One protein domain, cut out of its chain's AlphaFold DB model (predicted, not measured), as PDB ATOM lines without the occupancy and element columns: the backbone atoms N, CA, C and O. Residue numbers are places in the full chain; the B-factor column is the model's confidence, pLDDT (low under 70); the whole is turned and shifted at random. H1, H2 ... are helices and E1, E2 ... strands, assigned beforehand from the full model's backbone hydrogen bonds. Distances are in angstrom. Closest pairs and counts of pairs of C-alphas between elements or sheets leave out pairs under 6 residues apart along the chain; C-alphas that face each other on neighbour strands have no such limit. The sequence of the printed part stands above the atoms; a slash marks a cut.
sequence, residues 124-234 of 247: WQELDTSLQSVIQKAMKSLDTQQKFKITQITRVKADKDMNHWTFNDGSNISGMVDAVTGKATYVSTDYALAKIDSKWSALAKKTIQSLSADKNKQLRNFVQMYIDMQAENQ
ATOM      1  N   TRP A 124     242.826 215.143 335.060       91.38
ATOM      2  CA  TRP A 124     242.124 216.396 334.791       91.38
ATOM      3  C   TRP A 124     243.069 217.513 334.329       91.38
ATOM      4  O   TRP A 124     242.751 218.259 333.406       91.38
ATOM      5  N   GLN A 125     244.248 217.607 334.949       91.38
ATOM      6  CA  GLN A 125     245.239 218.656 334.705       91.38
ATOM      7  C   GLN A 125     245.894 218.555 333.323       91.38
ATOM      8  O   GLN A 125     246.398 219.553 332.819       91.38
ATOM      9  N   GLU A 126     245.886 217.370 332.714       92.25
ATOM     10  CA  GLU A 126     246.471 217.138 331.390       92.25
ATOM     11  C   GLU A 126     245.516 217.503 330.248       92.25
ATOM     12  O   GLU A 126     245.921 217.490 329.087       92.25
ATOM     13  N   LEU A 127     244.256 217.816 330.558       93.00
ATOM     14  CA  LEU A 127     243.285 218.237 329.557       93.00
ATOM     15  C   LEU A 127     243.451 219.711 329.202       93.00
ATOM     16  O   LEU A 127     243.607 220.557 330.084       93.00
ATOM     17  N   ASP A 128     243.269 220.031 327.924       93.06
ATOM     18  CA  ASP A 128     243.146 221.417 327.483       93.06
ATOM     19  C   ASP A 128     241.905 222.087 328.112       93.06
ATOM     20  O   ASP A 128     240.859 221.463 328.332       93.06
ATOM     21  N   THR A 129     241.994 223.395 328.371       94.88
ATOM     22  CA  THR A 129     240.948 224.170 329.067       94.88
ATOM     23  C   THR A 129     239.581 224.112 328.374       94.88
ATOM     24  O   THR A 129     238.540 224.174 329.035       94.88
ATOM     25  N   SER A 130     239.562 223.967 327.046       95.31
ATOM     26  CA  SER A 130     238.332 223.815 326.261       95.31
ATOM     27  C   SER A 130     237.582 222.534 326.634       95.31
ATOM     28  O   SER A 130     236.395 222.596 326.956       95.31
ATOM     29  N   LEU A 131     238.271 221.391 326.675       95.31
ATOM     30  CA  LEU A 131     237.677 220.106 327.039       95.31
ATOM     31  C   LEU A 131     237.242 220.089 328.508       95.31
ATOM     32  O   LEU A 131     236.128 219.657 328.808       95.31
ATOM     33  N   GLN A 132     238.062 220.642 329.410       95.00
ATOM     34  CA  GLN A 132     237.681 220.821 330.815       95.00
ATOM     35  C   GLN A 132     236.354 221.590 330.943       95.00
ATOM     36  O   GLN A 132     235.459 221.181 331.684       95.00
ATOM     37  N   SER A 133     236.198 222.674 330.178       94.00
ATOM     38  CA  SER A 133     234.984 223.499 330.186       94.00
ATOM     39  C   SER A 133     233.764 222.752 329.639       94.00
ATOM     40  O   SER A 133     232.670 222.881 330.193       94.00
ATOM     41  N   VAL A 134     233.935 221.951 328.581       94.75
ATOM     42  CA  VAL A 134     232.861 221.118 328.011       94.75
ATOM     43  C   VAL A 134     232.382 220.085 329.028       94.75
ATOM     44  O   VAL A 134     231.177 219.993 329.269       94.75
ATOM     45  N   ILE A 135     233.307 219.373 329.677       93.38
ATOM     46  CA  ILE A 135     232.975 218.376 330.703       93.38
ATOM     47  C   ILE A 135     232.273 219.046 331.891       93.38
ATOM     48  O   ILE A 135     231.209 218.602 332.314       93.38
ATOM     49  N   GLN A 136     232.797 220.168 332.395       90.94
ATOM     50  CA  GLN A 136     232.162 220.911 333.491       90.94
ATOM     51  C   GLN A 136     230.752 221.391 333.143       90.94
ATOM     52  O   GLN A 136     229.859 221.332 333.990       90.94
ATOM     53  N   LYS A 137     230.540 221.880 331.918       89.56
ATOM     54  CA  LYS A 137     229.221 222.322 331.459       89.56
ATOM     55  C   LYS A 137     228.245 221.151 331.363       89.56
ATOM     56  O   LYS A 137     227.114 221.303 331.812       89.56
ATOM     57  N   ALA A 138     228.686 220.015 330.821       87.69
ATOM     58  CA  ALA A 138     227.877 218.804 330.755       87.69
ATOM     59  C   ALA A 138     227.492 218.328 332.162       87.69
ATOM     60  O   ALA A 138     226.329 218.103 332.442       87.69
ATOM     61  N   MET A 139     228.424 218.281 333.112       85.88
ATOM     62  CA  MET A 139     228.063 217.879 334.475       85.88
ATOM     63  C   MET A 139     227.087 218.859 335.150       85.88
ATOM     64  O   MET A 139     226.144 218.437 335.813       85.88
ATOM     65  N   LYS A 140     227.255 220.172 334.945       84.19
ATOM     66  CA  LYS A 140     226.331 221.186 335.483       84.19
ATOM     67  C   LYS A 140     224.910 221.087 334.919       84.19
ATOM     68  O   LYS A 140     224.005 221.613 335.565       84.19
ATOM     69  N   SER A 141     224.701 220.469 333.750       80.25
ATOM     70  CA  SER A 141     223.343 220.249 333.229       80.25
ATOM     71  C   SER A 141     222.593 219.162 334.003       80.25
ATOM     72  O   SER A 141     221.367 219.208 334.045       80.25
ATOM     73  N   LEU A 142     223.307 218.247 334.673       75.94
ATOM     74  CA  LEU A 142     222.708 217.268 335.583       75.94
ATOM     75  C   LEU A 142     222.295 217.908 336.912       75.94
ATOM     76  O   LEU A 142     221.161 217.764 337.354       75.94
ATOM     77  N   ASP A 143     223.226 218.611 337.560       73.50
ATOM     78  CA  ASP A 143     222.981 219.294 338.829       73.50
ATOM     79  C   ASP A 143     223.887 220.528 338.939       73.50
ATOM     80  O   ASP A 143     225.115 220.441 338.973       73.50
ATOM     81  N   THR A 144     223.265 221.706 338.996       72.69
ATOM     82  CA  THR A 144     223.973 222.994 339.062       72.69
ATOM     83  C   THR A 144     224.648 223.260 340.411       72.69
ATOM     84  O   THR A 144     225.516 224.133 340.492       72.69
ATOM     85  N   GLN A 145     224.261 222.540 341.467       70.44
ATOM     86  CA  GLN A 145     224.751 222.723 342.835       70.44
ATOM     87  C   GLN A 145     225.769 221.655 343.241       70.44
ATOM     88  O   GLN A 145     226.589 221.895 344.135       70.44
ATOM     89  N   GLN A 146     225.736 220.488 342.599       69.75
ATOM     90  CA  GLN A 146     226.651 219.404 342.913       69.75
ATOM     91  C   GLN A 146     228.075 219.733 342.442       69.75
ATOM     92  O   GLN A 146     228.332 220.113 341.300       69.75
ATOM     93  N   LYS A 147     229.036 219.583 343.358       73.69
ATOM     94  CA  LYS A 147     230.460 219.618 343.022       73.69
ATOM     95  C   LYS A 147     230.883 218.222 342.601       73.69
ATOM     96  O   LYS A 147     230.893 217.305 343.417       73.69
ATOM     97  N   PHE A 148     231.239 218.084 341.337       75.19
ATOM     98  CA  PHE A 148     231.662 216.818 340.762       75.19
ATOM     99  C   PHE A 148     233.180 216.660 340.844       75.19
ATOM    100  O   PHE A 148     233.919 217.627 340.634       75.19
ATOM    101  N   LYS A 149     233.643 215.442 341.136       83.81
ATOM    102  CA  LYS A 149     235.066 215.090 341.142       83.81
ATOM    103  C   LYS A 149     235.315 214.039 340.070       83.81
ATOM    104  O   LYS A 149     235.084 212.866 340.305       83.81
ATOM    105  N   ILE A 150     235.822 214.458 338.918       86.19
ATOM    106  CA  ILE A 150     236.244 213.520 337.876       86.19
ATOM    107  C   ILE A 150     237.469 212.746 338.366       86.19
ATOM    108  O   ILE A 150     238.471 213.350 338.760       86.19
ATOM    109  N   THR A 151     237.376 211.421 338.367       86.62
ATOM    110  CA  THR A 151     238.446 210.512 338.806       86.62
ATOM    111  C   THR A 151     239.119 209.825 337.629       86.62
ATOM    112  O   THR A 151     240.303 209.508 337.719       86.62
ATOM    113  N   GLN A 152     238.402 209.653 336.518       90.06
ATOM    114  CA  GLN A 152     238.924 209.019 335.320       90.06
ATOM    115  C   GLN A 152     238.480 209.778 334.075       90.06
ATOM    116  O   GLN A 152     237.313 210.148 333.929       90.06
ATOM    117  N   ILE A 153     239.438 209.996 333.176       94.94
ATOM    118  CA  ILE A 153     239.215 210.545 331.845       94.94
ATOM    119  C   ILE A 153     239.966 209.667 330.869       94.94
ATOM    120  O   ILE A 153     241.161 209.429 331.045       94.94
ATOM    121  N   THR A 154     239.287 209.230 329.823       95.38
ATOM    122  CA  THR A 154     239.861 208.290 328.876       95.38
ATOM    123  C   THR A 154     239.608 208.772 327.458       95.38
ATOM    124  O   THR A 154     238.484 209.088 327.076       95.38
ATOM    125  N   ARG A 155     240.666 208.840 326.657       96.06
ATOM    126  CA  ARG A 155     240.585 209.030 325.215       96.06
ATOM    127  C   ARG A 155     240.464 207.667 324.557       96.06
ATOM    128  O   ARG A 155     241.373 206.861 324.706       96.06
ATOM    129  N   VAL A 156     239.391 207.441 323.805       94.19
ATOM    130  CA  VAL A 156     239.135 206.172 323.115       94.19
ATOM    131  C   VAL A 156     238.991 206.411 321.617       94.19
ATOM    132  O   VAL A 156     238.254 207.306 321.186       94.19
ATOM    133  N   LYS A 157     239.677 205.595 320.820       93.88
ATOM    134  CA  LYS A 157     239.452 205.475 319.377       93.88
ATOM    135  C   LYS A 157     239.345 203.997 319.015       93.88
ATOM    136  O   LYS A 157     240.318 203.272 319.186       93.88
ATOM    137  N   ALA A 158     238.187 203.569 318.536       89.50
ATOM    138  CA  ALA A 158     237.906 202.218 318.065       89.50
ATOM    139  C   ALA A 158     236.993 202.292 316.833       89.50
ATOM    140  O   ALA A 158     236.146 203.182 316.744       89.50
ATOM    141  N   ASP A 159     237.168 201.378 315.879       77.25
ATOM    142  CA  ASP A 159     236.406 201.358 314.622       77.25
ATOM    143  C   ASP A 159     236.327 202.740 313.916       77.25
ATOM    144  O   ASP A 159     237.109 203.657 314.183       77.25
ATOM    145  N   LYS A 160     235.431 202.903 312.932       67.44
ATOM    146  CA  LYS A 160     235.267 204.184 312.210       67.44
ATOM    147  C   LYS A 160     234.463 205.223 312.993       67.44
ATOM    148  O   LYS A 160     234.674 206.415 312.785       67.44
ATOM    149  N   ASP A 161     233.602 204.775 313.903       69.94
ATOM    150  CA  ASP A 161     232.572 205.624 314.513       69.94
ATOM    151  C   ASP A 161     232.791 205.877 316.010       69.94
ATOM    152  O   ASP A 161     232.116 206.723 316.596       69.94
ATOM    153  N   MET A 162     233.746 205.197 316.659       83.12
ATOM    154  CA  MET A 162     234.032 205.433 318.075       83.12
ATOM    155  C   MET A 162     235.300 206.256 318.218       83.12
ATOM    156  O   MET A 162     236.409 205.742 318.297       83.12
ATOM    157  N   ASN A 163     235.127 207.571 318.283       91.88
ATOM    158  CA  ASN A 163     236.225 208.501 318.487       91.88
ATOM    159  C   ASN A 163     235.842 209.562 319.524       91.88
ATOM    160  O   ASN A 163     235.336 210.630 319.183       91.88
ATOM    161  N   HIS A 164     236.069 209.269 320.801       93.81
ATOM    162  CA  HIS A 164     235.526 210.080 321.888       93.81
ATOM    163  C   HIS A 164     236.463 210.187 323.096       93.81
ATOM    164  O   HIS A 164     237.491 209.513 323.202       93.81
ATOM    165  N   TRP A 165     236.086 211.074 324.004       95.94
ATOM    166  CA  TRP A 165     236.548 211.130 325.379       95.94
ATOM    167  C   TRP A 165     235.439 210.606 326.280       95.94
ATOM    168  O   TRP A 165     234.291 211.015 326.112       95.94
ATOM    169  N   THR A 166     235.764 209.759 327.244       93.94
ATOM    170  CA  THR A 166     234.874 209.428 328.359       93.94
ATOM    171  C   THR A 166     235.388 210.074 329.635       93.94
ATOM    172  O   THR A 166     236.589 210.305 329.799       93.94
ATOM    173  N   PHE A 167     234.476 210.395 330.541       92.00
ATOM    174  CA  PHE A 167     234.806 210.865 331.880       92.00
ATOM    175  C   PHE A 167     233.851 210.242 332.891       92.00
ATOM    176  O   PHE A 167     232.676 210.040 332.589       92.00
ATOM    177  N   ASN A 168     234.347 209.942 334.087       89.94
ATOM    178  CA  ASN A 168     233.524 209.480 335.198       89.94
ATOM    179  C   ASN A 168     234.074 209.968 336.548       89.94
ATOM    180  O   ASN A 168     235.213 210.440 336.641       89.94
ATOM    181  N   ASP A 169     233.245 209.888 337.586       82.81
ATOM    182  CA  ASP A 169     233.620 210.234 338.964       82.81
ATOM    183  C   ASP A 169     233.945 209.012 339.841       82.81
ATOM    184  O   ASP A 169     234.105 209.135 341.056       82.81
ATOM    185  N   GLY A 170     234.063 207.826 339.234       74.19
ATOM    186  CA  GLY A 170     234.307 206.559 339.927       74.19
ATOM    187  C   GLY A 170     233.120 206.057 340.748       74.19
ATOM    188  O   GLY A 170     233.267 205.091 341.493       74.19
ATOM    189  N   SER A 171     231.962 206.707 340.644       75.06
ATOM    190  CA  SER A 171     230.747 206.297 341.333       75.06
ATOM    191  C   SER A 171     229.573 206.268 340.364       75.06
ATOM    192  O   SER A 171     229.332 205.261 339.706       75.06
ATOM    193  N   ASN A 172     228.864 207.379 340.255       77.94
ATOM    194  CA  ASN A 172     227.527 207.429 339.703       77.94
ATOM    195  C   ASN A 172     227.476 208.239 338.417       77.94
ATOM    196  O   ASN A 172     226.452 208.207 337.745       77.94
ATOM    197  N   ILE A 173     228.532 208.987 338.092       81.62
ATOM    198  CA  ILE A 173     228.526 209.926 336.974       81.62
ATOM    199  C   ILE A 173     229.402 209.406 335.867       81.62
ATOM    200  O   ILE A 173     230.557 209.047 336.088       81.62
ATOM    201  N   SER A 174     228.865 209.460 334.657       88.44
ATOM    202  CA  SER A 174     229.630 209.203 333.452       88.44
ATOM    203  C   SER A 174     229.218 210.161 332.348       88.44
ATOM    204  O   SER A 174     228.120 210.713 332.355       88.44
ATOM    205  N   GLY A 175     230.084 210.369 331.375       89.44
ATOM    206  CA  GLY A 175     229.721 211.119 330.191       89.44
ATOM    207  C   GLY A 175     230.727 210.937 329.081       89.44
ATOM    208  O   GLY A 175     231.781 210.319 329.256       89.44
ATOM    209  N   MET A 176     230.369 211.485 327.929       92.62
ATOM    210  CA  MET A 176     231.144 211.347 326.712       92.62
ATOM    211  C   MET A 176     231.183 212.660 325.937       92.62
ATOM    212  O   MET A 176     230.204 213.408 325.871       92.62
ATOM    213  N   VAL A 177     232.338 212.938 325.341       94.38
ATOM    214  CA  VAL A 177     232.573 214.060 324.431       94.38
ATOM    215  C   VAL A 177     233.082 213.498 323.116       94.38
ATOM    216  O   VAL A 177     234.072 212.769 323.098       94.38
ATOM    217  N   ASP A 178     232.434 213.845 322.010       93.06
ATOM    218  CA  ASP A 178     232.931 213.516 320.678       93.06
ATOM    219  C   ASP A 178     234.284 214.206 320.456       93.06
ATOM    220  O   ASP A 178     234.417 215.417 320.659       93.06
ATOM    221  N   ALA A 179     235.305 213.441 320.076       93.12
ATOM    222  CA  ALA A 179     236.659 213.969 319.974       93.12
ATOM    223  C   ALA A 179     236.921 214.750 318.677       93.12
ATOM    224  O   ALA A 179     237.923 215.458 318.604       93.12
ATOM    225  N   VAL A 180     236.049 214.632 317.671       90.94
ATOM    226  CA  VAL A 180     236.124 215.385 316.411       90.94
ATOM    227  C   VAL A 180     235.450 216.741 316.578       90.94
ATOM    228  O   VAL A 180     236.026 217.772 316.239       90.94
ATOM    229  N   THR A 181     234.233 216.762 317.122       91.94
ATOM    230  CA  THR A 181     233.455 217.995 317.272       91.94
ATOM    231  C   THR A 181     233.743 218.723 318.581       91.94
ATOM    232  O   THR A 181     233.328 219.871 318.737       91.94
ATOM    233  N   GLY A 182     234.365 218.054 319.558       92.69
ATOM    234  CA  GLY A 182     234.603 218.589 320.901       92.69
ATOM    235  C   GLY A 182     233.317 218.844 321.694       92.69
ATOM    236  O   GLY A 182     233.316 219.643 322.629       92.69
ATOM    237  N   LYS A 183     232.199 218.217 321.308       93.06
ATOM    238  CA  LYS A 183     230.884 218.440 321.928       93.06
ATOM    239  C   LYS A 183     230.537 217.265 322.825       93.06
ATOM    240  O   LYS A 183     230.746 216.119 322.443       93.06
ATOM    241  N   ALA A 184     229.975 217.552 323.998       88.94
ATOM    242  CA  ALA A 184     229.382 216.510 324.826       88.94
ATOM    243  C   ALA A 184     228.276 215.807 324.026       88.94
ATOM    244  O   ALA A 184     227.433 216.484 323.427       88.94
ATOM    245  N   THR A 185     228.306 214.479 323.994       86.75
ATOM    246  CA  THR A 185     227.279 213.643 323.354       86.75
ATOM    247  C   THR A 185     226.265 213.179 324.382       86.75
ATOM    248  O   THR A 185     225.068 213.250 324.125       86.75
ATOM    249  N   TYR A 186     226.726 212.815 325.579       82.69
ATOM    250  CA  TYR A 186     225.850 212.563 326.710       82.69
ATOM    251  C   TYR A 186     226.533 212.799 328.050       82.69
ATOM    252  O   TYR A 186     227.762 212.842 328.164       82.69
ATOM    253  N   VAL A 187     225.700 212.895 329.077       82.50
ATOM    254  CA  VAL A 187     226.109 212.839 330.474       82.50
ATOM    255  C   VAL A 187     225.027 212.110 331.270       82.50
ATOM    256  O   VAL A 187     223.837 212.236 330.974       82.50
ATOM    257  N   SER A 188     225.431 211.309 332.246       81.62
ATOM    258  CA  SER A 188     224.531 210.566 333.113       81.62
ATOM    259  C   SER A 188     224.956 210.642 334.570       81.62
ATOM    260  O   SER A 188     226.128 210.861 334.881       81.62
ATOM    261  N   THR A 189     223.987 210.469 335.461       78.88
ATOM    262  CA  THR A 189     224.219 210.302 336.895       78.88
ATOM    263  C   THR A 189     223.215 209.329 337.493       78.88
ATOM    264  O   THR A 189     222.035 209.354 337.135       78.88
ATOM    265  N   ASP A 190     223.664 208.502 338.427       74.94
ATOM    266  CA  ASP A 190     222.795 207.622 339.195       74.94
ATOM    267  C   ASP A 190     222.296 208.331 340.467       74.94
ATOM    268  O   ASP A 190     223.060 208.676 341.378       74.94
ATOM    269  N   TYR A 191     220.980 208.521 340.560       67.19
ATOM    270  CA  TYR A 191     220.308 209.032 341.753       67.19
ATOM    271  C   TYR A 191     219.723 207.893 342.578       67.19
ATOM    272  O   TYR A 191     219.045 207.015 342.055       67.19
ATOM    273  N   ALA A 192     219.893 207.947 343.899       67.25
ATOM    274  CA  ALA A 192     219.173 207.053 344.801       67.25
ATOM    275  C   ALA A 192     217.654 207.194 344.602       67.25
ATOM    276  O   ALA A 192     217.145 208.317 344.553       67.25
ATOM    277  N   LEU A 193     216.921 206.075 344.576       64.19
ATOM    278  CA  LEU A 193     215.459 206.068 344.399       64.19
ATOM    279  C   LEU A 193     214.727 206.978 345.399       64.19
ATOM    280  O   LEU A 193     213.720 207.584 345.053       64.19
ATOM    281  N   ALA A 194     215.253 207.114 346.622       63.62
ATOM    282  CA  ALA A 194     214.697 207.979 347.665       63.62
ATOM    283  C   ALA A 194     214.757 209.484 347.336       63.62
ATOM    284  O   ALA A 194     214.061 210.274 347.966       63.62
ATOM    285  N   LYS A 195     215.601 209.889 346.378       65.38
ATOM    286  CA  LYS A 195     215.721 211.277 345.908       65.38
ATOM    287  C   LYS A 195     214.828 211.577 344.702       65.38
ATOM    288  O   LYS A 195     214.823 212.709 344.228       65.38
ATOM    289  N   ILE A 196     214.091 210.586 344.208       64.38
ATOM    290  CA  ILE A 196     213.159 210.724 343.091       64.38
ATOM    291  C   ILE A 196     211.735 210.754 343.632       64.38
ATOM    292  O   ILE A 196     211.424 210.097 344.625       64.38
ATOM    293  N   ASP A 197     210.869 211.523 342.969       62.91
ATOM    294  CA  ASP A 197     209.447 211.582 343.295       62.91
ATOM    295  C   ASP A 197     208.851 210.164 343.397       62.91
ATOM    296  O   ASP A 197     209.061 209.293 342.541       62.91
ATOM    297  N   SER A 198     208.122 209.931 344.488       66.06
ATOM    298  CA  SER A 198     207.602 208.622 344.879       66.06
ATOM    299  C   SER A 198     206.661 208.010 343.838       66.06
ATOM    300  O   SER A 198     206.567 206.784 343.736       66.06
ATOM    301  N   LYS A 199     206.009 208.835 343.011       65.94
ATOM    302  CA  LYS A 199     205.180 208.371 341.895       65.94
ATOM    303  C   LYS A 199     205.999 207.577 340.873       65.94
ATOM    304  O   LYS A 199     205.529 206.556 340.368       65.94
ATOM    305  N   TRP A 200     207.215 208.027 340.568       61.66
ATOM    306  CA  TRP A 200     208.065 207.402 339.551       61.66
ATOM    307  C   TRP A 200     208.734 206.133 340.064       61.66
ATOM    308  O   TRP A 200     208.772 205.130 339.351       61.66
ATOM    309  N   SER A 201     209.181 206.129 341.321       63.41
ATOM    310  CA  SER A 201     209.719 204.917 341.951       63.41
ATOM    311  C   SER A 201     208.647 203.831 342.128       63.41
ATOM    312  O   SER A 201     208.931 202.646 341.938       63.41
ATOM    313  N   ALA A 202     207.390 204.208 342.387       67.44
ATOM    314  CA  ALA A 202     206.267 203.269 342.422       67.44
ATOM    315  C   ALA A 202     205.952 202.663 341.040       67.44
ATOM    316  O   ALA A 202     205.756 201.449 340.928       67.44
ATOM    317  N   LEU A 203     205.937 203.480 339.978       64.19
ATOM    318  CA  LEU A 203     205.715 203.011 338.604       64.19
ATOM    319  C   LEU A 203     206.815 202.040 338.149       64.19
ATOM    320  O   LEU A 203     206.521 201.000 337.556       64.19
ATOM    321  N   ALA A 204     208.067 202.353 338.472       60.25
ATOM    322  CA  ALA A 204     209.213 201.491 338.217       60.25
ATOM    323  C   ALA A 204     209.067 200.115 338.869       60.25
ATOM    324  O   ALA A 204     209.175 199.082 338.205       60.25
ATOM    325  N   LYS A 205     208.744 200.107 340.168       64.75
ATOM    326  CA  LYS A 205     208.534 198.882 340.941       64.75
ATOM    327  C   LYS A 205     207.426 198.022 340.336       64.75
ATOM    328  O   LYS A 205     207.627 196.824 340.153       64.75
ATOM    329  N   LYS A 206     206.304 198.639 339.950       67.50
ATOM    330  CA  LYS A 206     205.182 197.953 339.291       67.50
ATOM    331  C   LYS A 206     205.572 197.375 337.925       67.50
ATOM    332  O   LYS A 206     205.201 196.250 337.606       67.50
ATOM    333  N   THR A 207     206.338 198.123 337.133       63.41
ATOM    334  CA  THR A 207     206.789 197.692 335.800       63.41
ATOM    335  C   THR A 207     207.708 196.481 335.905       63.41
ATOM    336  O   THR A 207     207.509 195.495 335.201       63.41
ATOM    337  N   ILE A 208     208.660 196.494 336.836       61.22
ATOM    338  CA  ILE A 208     209.594 195.377 337.000       61.22
ATOM    339  C   ILE A 208     208.897 194.140 337.555       61.22
ATOM    340  O   ILE A 208     209.149 193.057 337.041       61.22
ATOM    341  N   GLN A 209     207.961 194.298 338.496       65.06
ATOM    342  CA  GLN A 209     207.092 193.199 338.932       65.06
ATOM    343  C   GLN A 209     206.322 192.578 337.755       65.06
ATOM    344  O   GLN A 209     206.231 191.358 337.659       65.06
ATOM    345  N   SER A 210     205.824 193.401 336.822       66.81
ATOM    346  CA  SER A 210     205.117 192.901 335.634       66.81
ATOM    347  C   SER A 210     206.035 192.203 334.622       66.81
ATOM    348  O   SER A 210     205.648 191.198 334.036       66.81
ATOM    349  N   LEU A 211     207.266 192.696 334.440       64.62
ATOM    350  CA  LEU A 211     208.240 192.140 333.492       64.62
ATOM    351  C   LEU A 211     208.970 190.912 334.042       64.62
ATOM    352  O   LEU A 211     209.494 190.105 333.274       64.62
ATOM    353  N   SER A 212     209.049 190.769 335.363       63.19
ATOM    354  CA  SER A 212     209.751 189.660 335.998       63.19
ATOM    355  C   SER A 212     208.904 188.395 336.133       63.19
ATOM    356  O   SER A 212     209.446 187.390 336.592       63.19
ATOM    357  N   ALA A 213     207.632 188.417 335.706       62.31
ATOM    358  CA  ALA A 213     206.699 187.288 335.777       62.31
ATOM    359  C   ALA A 213     206.759 186.586 337.150       62.31
ATOM    360  O   ALA A 213     207.030 185.389 337.236       62.31
ATOM    361  N   ASP A 214     206.628 187.373 338.224       54.91
ATOM    362  CA  ASP A 214     206.702 186.943 339.630       54.91
ATOM    363  C   ASP A 214     208.046 186.363 340.109       54.91
ATOM    364  O   ASP A 214     208.179 185.943 341.262       54.91
ATOM    365  N   LYS A 215     209.112 186.412 339.300       58.12
ATOM    366  CA  LYS A 215     210.473 186.218 339.820       58.12
ATOM    367  C   LYS A 215     210.871 187.486 340.571       58.12
ATOM    368  O   LYS A 215     210.893 188.566 339.981       58.12
ATOM    369  N   ASN A 216     211.198 187.369 341.860       56.56
ATOM    370  CA  ASN A 216     211.727 188.460 342.686       56.56
ATOM    371  C   ASN A 216     213.092 188.934 342.149       56.56
ATOM    372  O   ASN A 216     214.143 188.608 342.697       56.56
ATOM    373  N   LYS A 217     213.098 189.698 341.053       55.53
ATOM    374  CA  LYS A 217     214.276 190.450 340.627       55.53
ATOM    375  C   LYS A 217     214.408 191.645 341.562       55.53
ATOM    376  O   LYS A 217     213.522 192.497 341.611       55.53
ATOM    377  N   GLN A 218     215.493 191.680 342.334       54.88
ATOM    378  CA  GLN A 218     215.806 192.846 343.150       54.88
ATOM    379  C   GLN A 218     216.016 194.057 342.243       54.88
ATOM    380  O   GLN A 218     216.781 194.011 341.280       54.88
ATOM    381  N   LEU A 219     215.318 195.138 342.575       55.16
ATOM    382  CA  LEU A 219     215.539 196.441 341.973       55.16
ATOM    383  C   LEU A 219     216.911 196.953 342.386       55.16
ATOM    384  O   LEU A 219     217.273 196.878 343.563       55.16
ATOM    385  N   ARG A 220     217.646 197.544 341.443       59.53
ATOM    386  CA  ARG A 220     218.739 198.437 341.823       59.53
ATOM    387  C   ARG A 220     218.133 199.629 342.566       59.53
ATOM    388  O   ARG A 220     217.102 200.162 342.166       59.53
ATOM    389  N   ASN A 221     218.765 200.047 343.661       61.62
ATOM    390  CA  ASN A 221     218.260 201.125 344.523       61.62
ATOM    391  C   ASN A 221     218.510 202.539 343.959       61.62
ATOM    392  O   ASN A 221     218.435 203.530 344.692       61.62
ATOM    393  N   PHE A 222     218.815 202.642 342.668       63.16
ATOM    394  CA  PHE A 222     219.105 203.890 341.984       63.16
ATOM    395  C   PHE A 222     218.394 203.955 340.631       63.16
ATOM    396  O   PHE A 222     217.937 202.947 340.099       63.16
ATOM    397  N   VAL A 223     218.305 205.165 340.099       64.50
ATOM    398  CA  VAL A 223     217.807 205.499 338.769       64.50
ATOM    399  C   VAL A 223     218.898 206.270 338.069       64.50
ATOM    400  O   VAL A 223     219.387 207.269 338.598       64.50
ATOM    401  N   GLN A 224     219.235 205.827 336.869       66.75
ATOM    402  CA  GLN A 224     220.116 206.581 336.007       66.75
ATOM    403  C   GLN A 224     219.324 207.696 335.327       66.75
ATOM    404  O   GLN A 224     218.334 207.437 334.643       66.75
ATOM    405  N   MET A 225     219.751 208.938 335.530       66.12
ATOM    406  CA  MET A 225     219.340 210.066 334.708       66.12
ATOM    407  C   MET A 225     220.350 210.216 333.580       66.12
ATOM    408  O   MET A 225     221.553 210.228 333.821       66.12
ATOM    409  N   TYR A 226     219.851 210.352 332.359       65.88
ATOM    410  CA  TYR A 226     220.646 210.517 331.151       65.88
ATOM    411  C   TYR A 226     220.196 211.785 330.436       65.88
ATOM    412  O   TYR A 226     218.994 212.009 330.301       65.88
ATOM    413  N   ILE A 227     221.142 212.606 329.985       68.19
ATOM    414  CA  ILE A 227     220.875 213.756 329.121       68.19
ATOM    415  C   ILE A 227     221.582 213.517 327.790       68.19
ATOM    416  O   ILE A 227     222.812 213.460 327.729       68.19
ATOM    417  N   ASP A 228     220.786 213.406 326.724       74.06
ATOM    418  CA  ASP A 228     221.273 213.462 325.347       74.06
ATOM    419  C   ASP A 228     221.662 214.906 325.012       74.06
ATOM    420  O   ASP A 228     220.817 215.781 324.795       74.06
ATOM    421  N   MET A 229     222.967 215.155 324.970       74.88
ATOM    422  CA  MET A 229     223.511 216.481 324.710       74.88
ATOM    423  C   MET A 229     223.506 216.811 323.211       74.88
ATOM    424  O   MET A 229     223.638 217.981 322.845       74.88
ATOM    425  N   GLN A 230     223.333 215.830 322.316       69.00
ATOM    426  CA  GLN A 230     223.244 216.096 320.877       69.00
ATOM    427  C   GLN A 230     221.963 216.867 320.540       69.00
ATOM    428  O   GLN A 230     222.016 217.827 319.768       69.00
ATOM    429  N   ALA A 231     220.849 216.530 321.195       57.16
ATOM    430  CA  ALA A 231     219.594 217.273 321.085       57.16
ATOM    431  C   ALA A 231     219.707 218.708 321.642       57.16
ATOM    432  O   ALA A 231     219.186 219.650 321.038       57.16
ATOM    433  N   GLU A 232     220.434 218.909 322.748       55.09
ATOM    434  CA  GLU A 232     220.697 220.251 323.297       55.09
ATOM    435  C   GLU A 232     221.601 221.094 322.386       55.09
ATOM    436  O   GLU A 232     221.396 222.301 322.237       55.09
ATOM    437  N   ASN A 233     222.590 220.466 321.748       55.59
ATOM    438  CA  ASN A 233     223.526 221.134 320.845       55.59
ATOM    439  C   ASN A 233     222.884 221.586 319.520       55.59
ATOM    440  O   ASN A 233     223.510 222.359 318.791       55.59
ATOM    441  N   GLN A 234     221.666 221.126 319.210       51.97
ATOM    442  CA  GLN A 234     220.925 221.465 317.989       51.97
ATOM    443  C   GLN A 234     219.848 222.546 318.169       51.97
ATOM    444  O   GLN A 234     219.263 222.940 317.166       51.97
TER     445      GLN A 234
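This is residues 124 to 234 of the 247 residues of an uncharacterized protein of Paenibacillus sp. E194 (UniProt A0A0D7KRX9). One twisted, curled sheet of five strands, E1 to E5, has the helix H1 packed slantwise over one face, while no named helix covers the other face. Beyond the end of E4 and the beginning of E5, the chain goes out to a second helix, H2, away from the body, and comes back through the link from H2 to E5; residues 210 to 215, of which 210 to 211 belong to H2, stick out, and the short H3 sits beside the strands. The printed part has 111 residues, with three named helices and five named strands in the order H1 E1 E2 E3 E4 H2 E5 H3. The sheet order is E1 - E2 - E3 - E4 - E5, all antiparallel, and the class is mixed, helices and strands. The whole is loose, with a radius of gyration of the C-alphas of 16.8 A and spans of 50 by 36 by 28 A.

Find C-alpha 129 at (240.948, 224.170, 329.067); from there H1 runs 20.6 A to residue 142. Next come E1, residues 152 to 158, 18.6 A; E2, residues 162 to 168, 17.6 A; and E3, residues 173 to 178, 17.3 A. E4, residues 184 to 192, spans 24.3 A and ends at C-alpha 192, (219.173, 207.053, 344.801). H2, residues 198 to 211, is 20.0 A long; E5, residues 222 to 228, is 19.3 A. H3, residues 229 to 233, spans 6.0 A and ends at C-alpha 233, (223.526, 221.134, 320.845).

Look first at E1 to E4, a meander, each strand the antiparallel neighbour of the one before. In the hairpin E1 and E2, N 154 and O 166 are 2.9 A apart, within hydrogen-bond range; so are N 167 and O 175 of E2 and E3, 3.0 A, N 176 and O 186 of E3 and E4, 2.9 A, and N 189 and O 225 of E4 and E5, 2.9 A. H1 is on the sheet, making two layers, helix on one face, at a height of 9.3 A, slantwise to the strands at 46 degrees to E3 on the local plane. Its closest C-alphas to E4 are Ala 138 and Val 187, 6.2 A. H3 stands at the sheet's level; the C-alphas of Thr 185 and Met 229 are 4.9 A apart. H2 is only just not on the sheet, with 4 pairs of C-alphas within 10 A, and is apart from H1. Every O i to N i+4 pair is within hydrogen-bond range in H2 and H3; in H1, 9 of 10 are.

The farthest C-alphas, those of Thr 129 and Asp 214, are 51.7 A apart. The printed part has no cut, and no link is long. Mean pLDDT of the printed part is 77.3; look for values under 70 at residue 146 and residues 160 to 161, 191 to 227 and 230 to 234.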